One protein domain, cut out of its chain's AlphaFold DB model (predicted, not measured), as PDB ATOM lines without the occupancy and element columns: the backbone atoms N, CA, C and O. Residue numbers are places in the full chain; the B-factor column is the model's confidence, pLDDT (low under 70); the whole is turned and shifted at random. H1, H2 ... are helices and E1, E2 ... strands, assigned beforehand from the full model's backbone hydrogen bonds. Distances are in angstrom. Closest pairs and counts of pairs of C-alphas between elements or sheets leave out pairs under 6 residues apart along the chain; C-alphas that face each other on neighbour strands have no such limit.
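Overview. This is residues 2 to 113 of the 120 residues of an uncharacterized protein of Saccharothrix tamanrassetensis (UniProt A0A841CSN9). What is the main shape? A twisted sheet of four strands has two helices over one face, the long H1 over E1 and E2 and the shorter H2 over E4: two layers, helices on one face of a sheet, with no named helix on the other face. H3 packs on H2 beyond one end of the sheet. Which parts make it? The printed part has 112 residues with three named helices and four named strands, in the order H1 E1 E2 H2 E3 E4 H3; the sheet is mixed, in the order E1 E2 E4 E3, and the class is mixed, helices and strands. How large is it? It is compact, with a radius of gyration of the C-alphas of 13.9 A, and spans 43 by 29 by 23 A.

Arrangement. Where does the first helix stand? H1, residues 2 to 26, is on the sheet at a height of 7.9 A, over E2, residues 42 to 48, and only just over E1, residues 30 to 37, with 3 C-alphas on E1. Its closest C-alphas to E1 are those of Gln 8 and Trp 36, 7.3 A. How do the strands pair? E1 and E2 are an antiparallel hairpin, with N 32 and O 46 at 2.9 A, within hydrogen-bond range. E4, residues 93 to 100, is parallel to E2, with N 45 and O 96 at 2.8 A, and forms an antiparallel hairpin with E3, residues 82 to 89, with N 85 and O 97 at 2.8 A. What of the other helices? H2, residues 55 to 68, is on the same face as H1 and runs along the strands; H1 touches it with residues 18 to 26 alone, at a steep tilt of 51 degrees, opposite ways, closest at the C-alphas of Cys 26 and Val 61, 5.7 A. H3, residues 103 to 112, is not on the sheet but touches H2, closest at the C-alphas of Leu 59 and Phe 106, 6.4 A. Are the helix backbones complete? In H2 every O i to N i+4 pair is within hydrogen-bond range; in H1 it is 19 of 21 and in H3 4 of 6.

Along the chain. Where do the helices run? H1 begins at C-alpha 2 (56.469, 33.713, -8.979) and is 35.9 A long from first to last C-alpha; H2 measures 20.0 A. H3 measures 14.5 A and ends at C-alpha 112 (28.805, -2.337, -7.597). How long are the strands? From first to last C-alpha, E1 measures 21.7 A, E2 20.0 A, E3 21.4 A and E4 22.8 A.

Size, cuts and confidence. Which link is long? H2 to E3, residues 69 to 81, is long, and residues 72 to 73 pair antiparallel with 85 to 86 of E3. Is the printed part whole, and how sure is it? It has no cut; its mean pLDDT is 70.2, and 44 residues are under 70, among them 72 to 83 and 99 to 113.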
ATOM      1  N   ALA A   2      56.372  34.419 -10.273       52.84
ATOM      2  CA  ALA A   2      56.469  33.713  -8.979       52.84
ATOM      3  C   ALA A   2      55.142  33.110  -8.458       52.84
ATOM      4  O   ALA A   2      55.163  32.223  -7.609       52.84
ATOM      5  N   LEU A   3      53.991  33.592  -8.950       53.47
ATOM      6  CA  LEU A   3      52.670  33.153  -8.485       53.47
ATOM      7  C   LEU A   3      52.321  31.738  -8.981       53.47
ATOM      8  O   LEU A   3      51.797  30.940  -8.214       53.47
ATOM      9  N   SER A   4      52.681  31.405 -10.228       69.25
ATOM     10  CA  SER A   4      52.392  30.101 -10.843       69.25
ATOM     11  C   SER A   4      53.139  28.953 -10.168       69.25
ATOM     12  O   SER A   4      52.551  27.909  -9.927       69.25
ATOM     13  N   TRP A   5      54.401  29.171  -9.791       68.69
ATOM     14  CA  TRP A   5      55.227  28.166  -9.116       68.69
ATOM     15  C   TRP A   5      54.714  27.810  -7.715       68.69
ATOM     16  O   TRP A   5      54.684  26.647  -7.333       68.69
ATOM     17  N   ARG A   6      54.272  28.806  -6.933       71.25
ATOM     18  CA  ARG A   6      53.717  28.552  -5.592       71.25
ATOM     19  C   ARG A   6      52.399  27.784  -5.653       71.25
ATOM     20  O   ARG A   6      52.187  26.903  -4.829       71.25
ATOM     21  N   LEU A   7      51.547  28.118  -6.622       69.38
ATOM     22  CA  LEU A   7      50.303  27.392  -6.882       69.38
ATOM     23  C   LEU A   7      50.574  25.952  -7.323       69.38
ATOM     24  O   LEU A   7      49.940  25.044  -6.796       69.38
ATOM     25  N   GLN A   8      51.553  25.750  -8.205       74.00
ATOM     26  CA  GLN A   8      51.977  24.420  -8.627       74.00
ATOM     27  C   GLN A   8      52.440  23.574  -7.433       74.00
ATOM     28  O   GLN A   8      51.891  22.502  -7.210       74.00
ATOM     29  N   ASN A   9      53.359  24.082  -6.606       78.38
ATOM     30  CA  ASN A   9      53.855  23.340  -5.441       78.38
ATOM     31  C   ASN A   9      52.756  23.033  -4.415       78.38
ATOM     32  O   ASN A   9      52.758  21.969  -3.803       78.38
ATOM     33  N   ALA A  10      51.829  23.970  -4.197       75.31
ATOM     34  CA  ALA A  10      50.721  23.767  -3.268       75.31
ATOM     35  C   ALA A  10      49.744  22.699  -3.778       75.31
ATOM     36  O   ALA A  10      49.297  21.857  -3.002       75.31
ATOM     37  N   ALA A  11      49.443  22.709  -5.078       73.50
ATOM     38  CA  ALA A  11      48.598  21.701  -5.699       73.50
ATOM     39  C   ALA A  11      49.279  20.327  -5.728       73.50
ATOM     40  O   ALA A  11      48.649  19.347  -5.352       73.50
ATOM     41  N   GLU A  12      50.562  20.248  -6.087       78.94
ATOM     42  CA  GLU A  12      51.349  19.009  -6.016       78.94
ATOM     43  C   GLU A  12      51.378  18.432  -4.596       78.94
ATOM     44  O   GLU A  12      51.171  17.234  -4.418       78.94
ATOM     45  N   ALA A  13      51.563  19.277  -3.578       81.00
ATOM     46  CA  ALA A  13      51.535  18.849  -2.183       81.00
ATOM     47  C   ALA A  13      50.147  18.345  -1.755       81.00
ATOM     48  O   ALA A  13      50.049  17.293  -1.129       81.00
ATOM     49  N   ALA A  14      49.077  19.063  -2.107       78.69
ATOM     50  CA  ALA A  14      47.710  18.656  -1.784       78.69
ATOM     51  C   ALA A  14      47.332  17.339  -2.476       78.69
ATOM     52  O   ALA A  14      46.798  16.437  -1.833       78.69
ATOM     53  N   LEU A  15      47.666  17.203  -3.762       78.62
ATOM     54  CA  LEU A  15      47.488  15.966  -4.515       78.62
ATOM     55  C   LEU A  15      48.280  14.833  -3.865       78.62
ATOM     56  O   LEU A  15      47.706  13.789  -3.580       78.62
ATOM     57  N   GLY A  16      49.554  15.056  -3.539       81.31
ATOM     58  CA  GLY A  16      50.389  14.064  -2.866       81.31
ATOM     59  C   GLY A  16      49.809  13.586  -1.537       81.31
ATOM     60  O   GLY A  16      49.826  12.386  -1.275       81.31
ATOM     61  N   THR A  17      49.234  14.478  -0.728       85.38
ATOM     62  CA  THR A  17      48.535  14.097   0.510       85.38
ATOM     63  C   THR A  17      47.371  13.154   0.225       85.38
ATOM     64  O   THR A  17      47.350  12.053   0.768       85.38
ATOM     65  N   VAL A  18      46.461  13.529  -0.682       82.38
ATOM     66  CA  VAL A  18      45.311  12.679  -1.037       82.38
ATOM     67  C   VAL A  18      45.786  11.334  -1.605       82.38
ATOM     68  O   VAL A  18      45.212  10.293  -1.296       82.38
ATOM     69  N   MET A  19      46.862  11.323  -2.401       80.31
ATOM     70  CA  MET A  19      47.375  10.097  -3.031       80.31
ATOM     71  C   MET A  19      47.948   9.146  -2.000       80.31
ATOM     72  O   MET A  19      47.732   7.940  -2.080       80.31
ATOM     73  N   ASN A  20      48.674   9.691  -1.030       83.06
ATOM     74  CA  ASN A  20      49.255   8.914   0.051       83.06
ATOM     75  C   ASN A  20      48.172   8.372   0.991       83.06
ATOM     76  O   ASN A  20      48.292   7.238   1.446       83.06
ATOM     77  N   GLU A  21      47.106   9.136   1.248       84.94
ATOM     78  CA  GLU A  21      45.953   8.682   2.037       84.94
ATOM     79  C   GLU A  21      45.221   7.523   1.354       84.94
ATOM     80  O   GLU A  21      44.985   6.490   1.980       84.94
ATOM     81  N   VAL A  22      44.928   7.643   0.054       82.75
ATOM     82  CA  VAL A  22      44.357   6.537  -0.734       82.75
ATOM     83  C   VAL A  22      45.321   5.350  -0.743       82.75
ATOM     84  O   VAL A  22      44.927   4.221  -0.453       82.75
ATOM     85  N   GLY A  23      46.609   5.598  -0.996       80.50
ATOM     86  CA  GLY A  23      47.644   4.571  -1.052       80.50
ATOM     87  C   GLY A  23      47.830   3.800   0.257       80.50
ATOM     88  O   GLY A  23      48.112   2.604   0.213       80.50
ATOM     89  N   ALA A  24      47.610   4.439   1.409       83.75
ATOM     90  CA  ALA A  24      47.659   3.792   2.719       83.75
ATOM     91  C   ALA A  24      46.557   2.733   2.911       83.75
ATOM     92  O   ALA A  24      46.727   1.818   3.716       83.75
ATOM     93  N   HIS A  25      45.448   2.834   2.174       81.81
ATOM     94  CA  HIS A  25      44.311   1.912   2.271       81.81
ATOM     95  C   HIS A  25      44.136   1.005   1.049       81.81
ATOM     96  O   HIS A  25      43.473  -0.021   1.156       81.81
ATOM     97  N   CYS A  26      44.715   1.375  -0.094       76.75
ATOM     98  CA  CYS A  26      44.496   0.718  -1.381       76.75
ATOM     99  C   CYS A  26      45.744   0.116  -2.023       76.75
ATOM    100  O   CYS A  26      45.579  -0.660  -2.954       76.75
ATOM    101  N   ARG A  27      46.947   0.450  -1.523       80.94
ATOM    102  CA  ARG A  27      48.258   0.377  -2.202       80.94
ATOM    103  C   ARG A  27      48.550   1.640  -3.037       80.94
ATOM    104  O   ARG A  27      47.647   2.204  -3.655       80.94
ATOM    105  N   PRO A  28      49.798   2.146  -3.022       78.88
ATOM    106  CA  PRO A  28      50.159   3.368  -3.737       78.88
ATOM    107  C   PRO A  28      50.238   3.156  -5.254       78.88
ATOM    108  O   PRO A  28      50.832   2.185  -5.729       78.88
ATOM    109  N   MET A  29      49.700   4.107  -6.017       75.44
ATOM    110  CA  MET A  29      49.891   4.194  -7.469       75.44
ATOM    111  C   MET A  29      51.043   5.136  -7.813       75.44
ATOM    112  O   MET A  29      51.343   6.074  -7.070       75.44
ATOM    113  N   ASN A  30      51.643   4.929  -8.983       77.88
ATOM    114  CA  ASN A  30      52.540   5.924  -9.557       77.88
ATOM    115  C   ASN A  30      51.704   7.064 -10.131       77.88
ATOM    116  O   ASN A  30      50.700   6.815 -10.796       77.88
ATOM    117  N   TRP A  31      52.119   8.304  -9.910       81.12
ATOM    118  CA  TRP A  31      51.423   9.464 -10.453       81.12
ATOM    119  C   TRP A  31      52.392  10.607 -10.751       81.12
ATOM    120  O   TRP A  31      53.472  10.697 -10.166       81.12
ATOM    121  N   SER A  32      51.994  11.484 -11.669       80.69
ATOM    122  CA  SER A  32      52.742  12.684 -12.038       80.69
ATOM    123  C   SER A  32      51.818  13.829 -12.424       80.69
ATOM    124  O   SER A  32      50.715  13.614 -12.930       80.69
ATOM    125  N   VAL A  33      52.295  15.060 -12.225       82.06
ATOM    126  CA  VAL A  33      51.741  16.234 -12.905       82.06
ATOM    127  C   VAL A  33      52.364  16.314 -14.288       82.06
ATOM    128  O   VAL A  33      53.571  16.513 -14.416       82.06
ATOM    129  N   ASP A  34      51.544  16.180 -15.323       81.62
ATOM    130  CA  ASP A  34      52.019  16.215 -16.704       81.62
ATOM    131  C   ASP A  34      52.122  17.652 -17.207       81.62
ATOM    132  O   ASP A  34      53.081  18.017 -17.888       81.62
ATOM    133  N   GLN A  35      51.108  18.478 -16.906       82.50
ATOM    134  CA  GLN A  35      51.023  19.864 -17.373       82.50
ATOM    135  C   GLN A  35      50.291  20.769 -16.381       82.50
ATOM    136  O   GLN A  35      49.268  20.400 -15.803       82.50
ATOM    137  N   TRP A  36      50.789  22.004 -16.268       79.81
ATOM    138  CA  TRP A  36      50.150  23.097 -15.542       79.81
ATOM    139  C   TRP A  36      49.751  24.221 -16.501       79.81
ATOM    140  O   TRP A  36      50.605  24.882 -17.097       79.81
ATOM    141  N   HIS A  37      48.455  24.500 -16.606       79.00
ATOM    142  CA  HIS A  37      47.917  25.619 -17.377       79.00
ATOM    143  C   HIS A  37      47.529  26.755 -16.431       79.00
ATOM    144  O   HIS A  37      46.373  26.911 -16.041       79.00
ATOM    145  N   GLY A  38      48.521  27.565 -16.057       67.06
ATOM    146  CA  GLY A  38      48.349  28.626 -15.062       67.06
ATOM    147  C   GLY A  38      47.453  29.792 -15.489       67.06
ATOM    148  O   GLY A  38      47.023  30.543 -14.621       67.06
ATOM    149  N   SER A  39      47.168  29.957 -16.784       72.88
ATOM    150  CA  SER A  39      46.218  30.967 -17.278       72.88
ATOM    151  C   SER A  39      44.758  30.574 -17.051       72.88
ATOM    152  O   SER A  39      43.914  31.452 -16.910       72.88
ATOM    153  N   ASP A  40      44.484  29.268 -16.994       70.88
ATOM    154  CA  ASP A  40      43.130  28.706 -17.041       70.88
ATOM    155  C   ASP A  40      42.831  27.846 -15.798       70.88
ATOM    156  O   ASP A  40      41.838  27.119 -15.774       70.88
ATOM    157  N   SER A  41      43.718  27.880 -14.795       73.25
ATOM    158  CA  SER A  41      43.656  27.067 -13.571       73.25
ATOM    159  C   SER A  41      43.427  25.574 -13.846       73.25
ATOM    160  O   SER A  41      42.641  24.920 -13.162       73.25
ATOM    161  N   ARG A  42      44.100  25.013 -14.864       76.19
ATOM    162  CA  ARG A  42      43.983  23.582 -15.203       76.19
ATOM    163  C   ARG A  42      45.255  22.813 -14.909       76.19
ATOM    164  O   ARG A  42      46.355  23.294 -15.180       76.19
ATOM    165  N   ILE A  43      45.080  21.588 -14.437       79.19
ATOM    166  CA  ILE A  43      46.156  20.653 -14.130       79.19
ATOM    167  C   ILE A  43      45.858  19.335 -14.828       79.19
ATOM    168  O   ILE A  43      44.745  18.809 -14.739       79.19
ATOM    169  N   HIS A  44      46.852  18.812 -15.533       81.12
ATOM    170  CA  HIS A  44      46.805  17.473 -16.102       81.12
ATOM    171  C   HIS A  44      47.678  16.559 -15.259       81.12
ATOM    172  O   HIS A  44      48.833  16.883 -14.979       81.12
ATOM    173  N   LEU A  45      47.099  15.436 -14.867       78.56
ATOM    174  CA  LEU A  45      47.703  14.408 -14.050       78.56
ATOM    175  C   LEU A  45      47.591  13.072 -14.776       78.56
ATOM    176  O   LEU A  45      46.555  12.757 -15.373       78.56
ATOM    177  N   SER A  46      48.615  12.251 -14.622       77.56
ATOM    178  CA  SER A  46      48.575  10.845 -14.998       77.56
ATOM    179  C   SER A  46      48.770  10.004 -13.752       77.56
ATOM    180  O   SER A  46      49.634  10.303 -12.929       77.56
ATOM    181  N   GLY A  47      47.949   8.969 -13.605       77.00
ATOM    182  CA  GLY A  47      48.074   7.964 -12.560       77.00
ATOM    183  C   GLY A  47      48.098   6.580 -13.188       77.00
ATOM    184  O   GLY A  47      47.286   6.266 -14.055       77.00
ATOM    185  N   PHE A  48      49.042   5.749 -12.767       73.12
ATOM    186  CA  PHE A  48      49.192   4.393 -13.267       73.12
ATOM    187  C   PHE A  48      49.255   3.407 -12.096       73.12
ATOM    188  O   PHE A  48      50.214   3.466 -11.309       73.12
ATOM    189  N   PRO A  49      48.271   2.494 -11.968       66.81
ATOM    190  CA  PRO A  49      48.479   1.290 -11.179       66.81
ATOM    191  C   PRO A  49      49.624   0.519 -11.849       66.81
ATOM    192  O   PRO A  49      49.593   0.294 -13.053       66.81
ATOM    193  N   GLY A  50      50.696   0.236 -11.104       63.16
ATOM    194  CA  GLY A  50      51.890  -0.429 -11.635       63.16
ATOM    195  C   GLY A  50      51.581  -1.781 -12.294       63.16
ATOM    196  O   GLY A  50      50.501  -2.335 -12.132       63.16
ATOM    197  N   GLY A  51      52.546  -2.356 -13.023       62.16
ATOM    198  CA  GLY A  51      52.362  -3.657 -13.700       62.16
ATOM    199  C   GLY A  51      52.200  -4.865 -12.760       62.16
ATOM    200  O   GLY A  51      52.123  -6.002 -13.213       62.16
ATOM    201  N   ASP A  52      52.217  -4.615 -11.458       69.12
ATOM    202  CA  ASP A  52      52.049  -5.525 -10.335       69.12
ATOM    203  C   ASP A  52      50.649  -5.447  -9.697       69.12
ATOM    204  O   ASP A  52      50.412  -6.098  -8.675       69.12
ATOM    205  N   TYR A  53      49.755  -4.641 -10.270       68.50
ATOM    206  CA  TYR A  53      48.322  -4.660 -10.007       68.50
ATOM    207  C   TYR A  53      47.661  -5.661 -10.949       68.50
ATOM    208  O   TYR A  53      47.982  -5.702 -12.139       68.50
ATOM    209  N   ASP A  54      46.714  -6.441 -10.437       72.44
ATOM    210  CA  ASP A  54      45.730  -7.043 -11.330       72.44
ATOM    211  C   ASP A  54      44.716  -5.980 -11.798       72.44
ATOM    212  O   ASP A  54      44.604  -4.894 -11.218       72.44
ATOM    213  N   ASP A  55      43.997  -6.276 -12.883       70.00
ATOM    214  CA  ASP A  55      43.062  -5.321 -13.491       70.00
ATOM    215  C   ASP A  55      41.997  -4.843 -12.487       70.00
ATOM    216  O   ASP A  55      41.591  -3.681 -12.504       70.00
ATOM    217  N   GLU A  56      41.553  -5.718 -11.582       71.94
ATOM    218  CA  GLU A  56      40.511  -5.428 -10.598       71.94
ATOM    219  C   GLU A  56      41.015  -4.519  -9.465       71.94
ATOM    220  O   GLU A  56      40.336  -3.559  -9.074       71.94
ATOM    221  N   GLU A  57      42.209  -4.800  -8.951       74.81
ATOM    222  CA  GLU A  57      42.909  -3.996  -7.955       74.81
ATOM    223  C   GLU A  57      43.184  -2.602  -8.527       74.81
ATOM    224  O   GLU A  57      42.780  -1.602  -7.931       74.81
ATOM    225  N   GLY A  58      43.769  -2.523  -9.729       74.38
ATOM    226  CA  GLY A  58      44.106  -1.257 -10.388       74.38
ATOM    227  C   GLY A  58      42.891  -0.351 -10.595       74.38
ATOM    228  O   GLY A  58      42.951   0.856 -10.346       74.38
ATOM    229  N   LEU A  59      41.751  -0.941 -10.958       72.94
ATOM    230  CA  LEU A  59      40.476  -0.237 -11.086       72.94
ATOM    231  C   LEU A  59      39.932   0.275  -9.757       72.94
ATOM    232  O   LEU A  59      39.416   1.392  -9.690       72.94
ATOM    233  N   THR A  60      40.029  -0.537  -8.706       77.00
ATOM    234  CA  THR A  60      39.537  -0.172  -7.374       77.00
ATOM    235  C   THR A  60      40.330   1.012  -6.826       77.00
ATOM    236  O   THR A  60      39.742   1.987  -6.358       77.00
ATOM    237  N   VAL A  61      41.657   0.989  -6.974       77.62
ATOM    238  CA  VAL A  61      42.516   2.092  -6.527       77.62
ATOM    239  C   VAL A  61      42.288   3.359  -7.357       77.62
ATOM    240  O   VAL A  61      42.187   4.452  -6.796       77.62
ATOM    241  N   ALA A  62      42.118   3.234  -8.678       76.31
ATOM    242  CA  ALA A  62      41.770   4.368  -9.534       76.31
ATOM    243  C   ALA A  62      40.413   4.991  -9.156       76.31
ATOM    244  O   ALA A  62      40.280   6.215  -9.133       76.31
ATOM    245  N   ALA A  63      39.411   4.175  -8.819       75.56
ATOM    246  CA  ALA A  63      38.099   4.656  -8.394       75.56
ATOM    247  C   ALA A  63      38.146   5.391  -7.043       75.56
ATOM    248  O   ALA A  63      37.536   6.454  -6.906       75.56
ATOM    249  N   GLU A  64      38.892   4.868  -6.066       80.94
ATOM    250  CA  GLU A  64      39.097   5.532  -4.771       80.94
ATOM    251  C   GLU A  64      39.858   6.847  -4.934       80.94
ATOM    252  O   GLU A  64      39.478   7.858  -4.344       80.94
ATOM    253  N   TRP A  65      40.858   6.885  -5.815       80.44
ATOM    254  CA  TRP A  65      41.561   8.117  -6.146       80.44
ATOM    255  C   TRP A  65      40.625   9.192  -6.723       80.44
ATOM    256  O   TRP A  65      40.598  10.337  -6.262       80.44
ATOM    257  N   VAL A  66      39.816   8.810  -7.709       77.38
ATOM    258  CA  VAL A  66      38.823   9.680  -8.355       77.38
ATOM    259  C   VAL A  66      37.811  10.198  -7.341       77.38
ATOM    260  O   VAL A  66      37.499  11.389  -7.344       77.38
ATOM    261  N   SER A  67      37.336   9.327  -6.449       78.94
ATOM    262  CA  SER A  67      36.418   9.689  -5.368       78.94
ATOM    263  C   SER A  67      37.061  10.660  -4.374       78.94
ATOM    264  O   SER A  67      36.458  11.680  -4.042       78.94
ATOM    265  N   ALA A  68      38.291  10.388  -3.933       80.25
ATOM    266  CA  ALA A  68      39.012  11.210  -2.962       80.25
ATOM    267  C   ALA A  68      39.318  12.620  -3.491       80.25
ATOM    268  O   ALA A  68      39.275  13.591  -2.740       80.25
ATOM    269  N   LEU A  69      39.558  12.751  -4.798       76.56
ATOM    270  CA  LEU A  69      39.715  14.046  -5.461       76.56
ATOM    271  C   LEU A  69      38.387  14.712  -5.864       76.56
ATOM    272  O   LEU A  69      38.407  15.796  -6.446       76.56
ATOM    273  N   GLY A  70      37.232  14.088  -5.608       75.62
ATOM    274  CA  GLY A  70      35.934  14.617  -6.042       75.62
ATOM    275  C   GLY A  70      35.792  14.710  -7.566       75.62
ATOM    276  O   GLY A  70      35.033  15.532  -8.083       75.62
ATOM    277  N   LEU A  71      36.538  13.893  -8.314       74.44
ATOM    278  CA  LEU A  71      36.509  13.906  -9.770       74.44
ATOM    279  C   LEU A  71      35.281  13.170 -10.287       74.44
ATOM    280  O   LEU A  71      34.838  12.156  -9.751       74.44
ATOM    281  N   THR A  72      34.743  13.659 -11.399       67.12
ATOM    282  CA  THR A  72      33.681  12.959 -12.115       67.12
ATOM    283  C   THR A  72      34.303  12.170 -13.258       67.12
ATOM    284  O   THR A  72      35.002  12.718 -14.111       67.12
ATOM    285  N   ALA A  73      34.038  10.865 -13.309       60.59
ATOM    286  CA  ALA A  73      34.417  10.068 -14.469       60.59
ATOM    287  C   ALA A  73      33.783  10.667 -15.731       60.59
ATOM    288  O   ALA A  73      32.557  10.790 -15.816       60.59
ATOM    289  N   ARG A  74      34.619  11.060 -16.694       60.34
ATOM    290  CA  ARG A  74      34.179  11.449 -18.030       60.34
ATOM    291  C   ARG A  74      34.786  10.447 -18.981       60.34
ATOM    292  O   ARG A  74      35.975  10.479 -19.233       60.34
ATOM    293  N   SER A  75      33.960   9.547 -19.489       50.75
ATOM    294  CA  SER A  75      34.381   8.570 -20.480       50.75
ATOM    295  C   SER A  75      34.637   9.263 -21.826       50.75
ATOM    296  O   SER A  75      33.797   9.202 -22.723       50.75
ATOM    297  N   ASP A  76      35.762   9.951 -21.990       53.84
ATOM    298  CA  ASP A  76      36.352  10.142 -23.309       53.84
ATOM    299  C   ASP A  76      37.442   9.089 -23.482       53.84
ATOM    300  O   ASP A  76      38.526   9.116 -22.911       53.84
ATOM    301  N   LEU A  77      37.085   8.076 -24.256       50.72
ATOM    302  CA  LEU A  77      37.990   7.001 -24.601       50.72
ATOM    303  C   LEU A  77      39.007   7.570 -25.587       50.72
ATOM    304  O   LEU A  77      38.738   7.657 -26.785       50.72
ATOM    305  N   SER A  78      40.189   7.941 -25.107       48.56
ATOM    306  CA  SER A  78      41.365   7.746 -25.947       48.56
ATOM    307  C   SER A  78      41.550   6.233 -26.070       48.56
ATOM    308  O   SER A  78      41.441   5.527 -25.070       48.56
ATOM    309  N   GLY A  79      41.761   5.709 -27.279       48.28
ATOM    310  CA  GLY A  79      42.021   4.276 -27.468       48.28
ATOM    311  C   GLY A  79      43.123   3.752 -26.529       48.28
ATOM    312  O   GLY A  79      43.898   4.545 -26.004       48.28
ATOM    313  N   PHE A  80      43.193   2.424 -26.358       53.53
ATOM    314  CA  PHE A  80      44.148   1.680 -25.504       53.53
ATOM    315  C   PHE A  80      43.763   1.434 -24.031       53.53
ATOM    316  O   PHE A  80      44.649   1.268 -23.201       53.53
ATOM    317  N   GLY A  81      42.471   1.342 -23.689       56.25
ATOM    318  CA  GLY A  81      42.075   0.926 -22.329       56.25
ATOM    319  C   GLY A  81      42.442   1.957 -21.260       56.25
ATOM    320  O   GLY A  81      42.847   1.605 -20.159       56.25
ATOM    321  N   VAL A  82      42.354   3.244 -21.602       62.72
ATOM    322  CA  VAL A  82      42.580   4.359 -20.679       62.72
ATOM    323  C   VAL A  82      41.250   5.049 -20.418       62.72
ATOM    324  O   VAL A  82      40.536   5.411 -21.355       62.72
ATOM    325  N   VAL A  83      40.922   5.245 -19.145       67.12
ATOM    326  CA  VAL A  83      39.774   6.032 -18.701       67.12
ATOM    327  C   VAL A  83      40.281   7.386 -18.226       67.12
ATOM    328  O   VAL A  83      41.165   7.482 -17.370       67.12
ATOM    329  N   ARG A  84      39.705   8.453 -18.774       72.19
ATOM    330  CA  ARG A  84      39.919   9.799 -18.260       72.19
ATOM    331  C   ARG A  84      38.908  10.105 -17.157       72.19
ATOM    332  O   ARG A  84      37.728   9.762 -17.215       72.19
ATOM    333  N   TYR A  85      39.362  10.840 -16.164       74.12
ATOM    334  CA  TYR A  85      38.541  11.415 -15.118       74.12
ATOM    335  C   TYR A  85      38.791  12.909 -15.099       74.12
ATOM    336  O   TYR A  85      39.898  13.376 -15.359       74.12
ATOM    337  N   SER A  86      37.752  13.685 -14.822       71.50
ATOM    338  CA  SER A  86      37.911  15.128 -14.723       71.50
ATOM    339  C   SER A  86      36.961  15.704 -13.697       71.50
ATOM    340  O   SER A  86      35.800  15.308 -13.612       71.50
ATOM    341  N   GLY A  87      37.422  16.683 -12.948       70.75
ATOM    342  CA  GLY A  87      36.608  17.357 -11.955       70.75
ATOM    343  C   GLY A  87      37.172  18.718 -11.629       70.75
ATOM    344  O   GLY A  87      38.219  19.114 -12.141       70.75
ATOM    345  N   VAL A  88      36.437  19.433 -10.791       68.50
ATOM    346  CA  VAL A  88      36.910  20.669 -10.185       68.50
ATOM    347  C   VAL A  88      37.294  20.329  -8.753       68.50
ATOM    348  O   VAL A  88      36.474  19.792  -8.013       68.50
ATOM    349  N   VAL A  89      38.548  20.587  -8.396       66.75
ATOM    350  CA  VAL A  89      39.038  20.473  -7.020       66.75
ATOM    351  C   VAL A  89      38.972  21.860  -6.388       66.75
ATOM    352  O   VAL A  89      39.510  22.825  -6.936       66.75
ATOM    353  N   GLY A  90      38.310  21.964  -5.234       65.31
ATOM    354  CA  GLY A  90      37.954  23.264  -4.661       65.31
ATOM    355  C   GLY A  90      36.934  23.989  -5.545       65.31
ATOM    356  O   GLY A  90      36.012  23.351  -6.049       65.31
ATOM    357  N   ASP A  91      37.118  25.299  -5.744       61.56
ATOM    358  CA  ASP A  91      36.163  26.135  -6.490       61.56
ATOM    359  C   ASP A  91      36.544  26.359  -7.968       61.56
ATOM    360  O   ASP A  91      35.659  26.526  -8.803       61.56
ATOM    361  N   ASP A  92      37.838  26.305  -8.323       66.81
ATOM    362  CA  ASP A  92      38.308  26.823  -9.623       66.81
ATOM    363  C   ASP A  92      39.326  25.940 -10.366       66.81
ATOM    364  O   ASP A  92      39.662  26.225 -11.518       66.81
ATOM    365  N   VAL A  93      39.862  24.887  -9.739       68.12
ATOM    366  CA  VAL A  93      40.961  24.115 -10.339       68.12
ATOM    367  C   VAL A  93      40.419  22.910 -11.089       68.12
ATOM    368  O   VAL A  93      39.967  21.939 -10.483       68.12
ATOM    369  N   VAL A  94      40.504  22.940 -12.419       73.81
ATOM    370  CA  VAL A  94      40.125  21.790 -13.245       73.81
ATOM    371  C   VAL A  94      41.259  20.776 -13.229       73.81
ATOM    372  O   VAL A  94      42.344  21.032 -13.756       73.81
ATOM    373  N   VAL A  95      40.986  19.608 -12.665       73.62
ATOM    374  CA  VAL A  95      41.916  18.485 -12.618       73.62
ATOM    375  C   VAL A  95      41.467  17.432 -13.610       73.62
ATOM    376  O   VAL A  95      40.296  17.047 -13.645       73.62
ATOM    377  N   MET A  96      42.406  16.974 -14.430       75.00
ATOM    378  CA  MET A  96      42.191  15.884 -15.371       75.00
ATOM    379  C   MET A  96      43.183  14.780 -15.095       75.00
ATOM    380  O   MET A  96      44.364  15.043 -14.908       75.00
ATOM    381  N   VAL A  97      42.670  13.565 -15.066       73.00
ATOM    382  CA  VAL A  97      43.360  12.366 -14.632       73.00
ATOM    383  C   VAL A  97      43.220  11.317 -15.719       73.00
ATOM    384  O   VAL A  97      42.107  11.042 -16.158       73.00
ATOM    385  N   TRP A  98      44.324  10.700 -16.116       73.19
ATOM    386  CA  TRP A  98      44.317   9.497 -16.944       73.19
ATOM    387  C   TRP A  98      44.653   8.301 -16.061       73.19
ATOM    388  O   TRP A  98      45.702   8.319 -15.421       73.19
ATOM    389  N   ALA A  99      43.780   7.292 -16.013       66.12
ATOM    390  CA  ALA A  99      44.088   6.005 -15.393       66.12
ATOM    391  C   ALA A  99      43.816   4.869 -16.384       66.12
ATOM    392  O   ALA A  99      42.817   4.877 -17.104       66.12
ATOM    393  N   VAL A 100      44.730   3.903 -16.444       61.53
ATOM    394  CA  VAL A 100      44.612   2.730 -17.319       61.53
ATOM    395  C   VAL A 100      43.697   1.710 -16.647       61.53
ATOM    396  O   VAL A 100      43.864   1.402 -15.472       61.53
ATOM    397  N   ALA A 101      42.687   1.265 -17.381       58.50
ATOM    398  CA  ALA A 101      41.546   0.518 -16.889       58.50
ATOM    399  C   ALA A 101      40.828  -0.132 -18.082       58.50
ATOM    400  O   ALA A 101      40.341   0.579 -18.969       58.50
ATOM    401  N   ASP A 102      40.716  -1.465 -18.107       55.16
ATOM    402  CA  ASP A 102      39.796  -2.115 -19.043       55.16
ATOM    403  C   ASP A 102      38.358  -1.624 -18.778       55.16
ATOM    404  O   ASP A 102      37.866  -1.594 -17.642       55.16
ATOM    405  N   ARG A 103      37.691  -1.176 -19.847       50.28
ATOM    406  CA  ARG A 103      36.414  -0.459 -19.795       50.28
ATOM    407  C   ARG A 103      35.261  -1.326 -19.292       50.28
ATOM    408  O   ARG A 103      34.429  -0.823 -18.532       50.28
ATOM    409  N   GLU A 104      35.175  -2.580 -19.736       53.81
ATOM    410  CA  GLU A 104      34.045  -3.458 -19.385       53.81
ATOM    411  C   GLU A 104      34.048  -3.774 -17.887       53.81
ATOM    412  O   GLU A 104      32.995  -3.852 -17.250       53.81
ATOM    413  N   VAL A 105      35.241  -3.847 -17.298       53.38
ATOM    414  CA  VAL A 105      35.430  -4.080 -15.865       53.38
ATOM    415  C   VAL A 105      35.141  -2.808 -15.047       53.38
ATOM    416  O   VAL A 105      34.493  -2.883 -13.997       53.38
ATOM    417  N   PHE A 106      35.526  -1.621 -15.541       50.38
ATOM    418  CA  PHE A 106      35.275  -0.338 -14.863       50.38
ATOM    419  C   PHE A 106      33.779   0.004 -14.732       50.38
ATOM    420  O   PHE A 106      33.301   0.328 -13.637       50.38
ATOM    421  N   GLU A 107      33.021  -0.072 -15.830       52.62
ATOM    422  CA  GLU A 107      31.590   0.268 -15.825       52.62
ATOM    423  C   GLU A 107      30.783  -0.706 -14.937       52.62
ATOM    424  O   GLU A 107      29.859  -0.278 -14.237       52.62
ATOM    425  N   GLY A 108      31.190  -1.981 -14.861       55.94
ATOM    426  CA  GLY A 108      30.596  -2.979 -13.964       55.94
ATOM    427  C   GLY A 108      30.839  -2.712 -12.471       55.94
ATOM    428  O   GLY A 108      29.932  -2.876 -11.654       55.94
ATOM    429  N   ARG A 109      32.040  -2.247 -12.090       50.81
ATOM    430  CA  ARG A 109      32.424  -1.985 -10.684       50.81
ATOM    431  C   ARG A 109      31.896  -0.664 -10.134       50.81
ATOM    432  O   ARG A 109      31.486  -0.626  -8.973       50.81
ATOM    433  N   ARG A 110      31.821   0.395 -10.951       50.09
ATOM    434  CA  ARG A 110      31.185   1.667 -10.547       50.09
ATOM    435  C   ARG A 110      29.747   1.443 -10.068       50.09
ATOM    436  O   ARG A 110      29.317   2.078  -9.110       50.09
ATOM    437  N   ALA A 111      29.019   0.538 -10.720       51.44
ATOM    438  CA  ALA A 111      27.664   0.164 -10.324       51.44
ATOM    439  C   ALA A 111      27.622  -0.701  -9.046       51.44
ATOM    440  O   ALA A 111      26.616  -0.688  -8.340       51.44
ATOM    441  N   ALA A 112      28.704  -1.422  -8.734       57.22
ATOM    442  CA  ALA A 112      28.805  -2.337  -7.597       57.22
ATOM    443  C   ALA A 112      29.344  -1.693  -6.301       57.22
ATOM    444  O   ALA A 112      29.231  -2.299  -5.238       57.22
ATOM    445  N   GLY A 113      29.912  -0.481  -6.361       55.34
ATOM    446  CA  GLY A 113      30.350   0.271  -5.173       55.34
ATOM    447  C   GLY A 113      31.511  -0.370  -4.401       55.34
ATOM    448  O   GLY A 113      31.586  -0.218  -3.181       55.34
TER     449      GLY A 113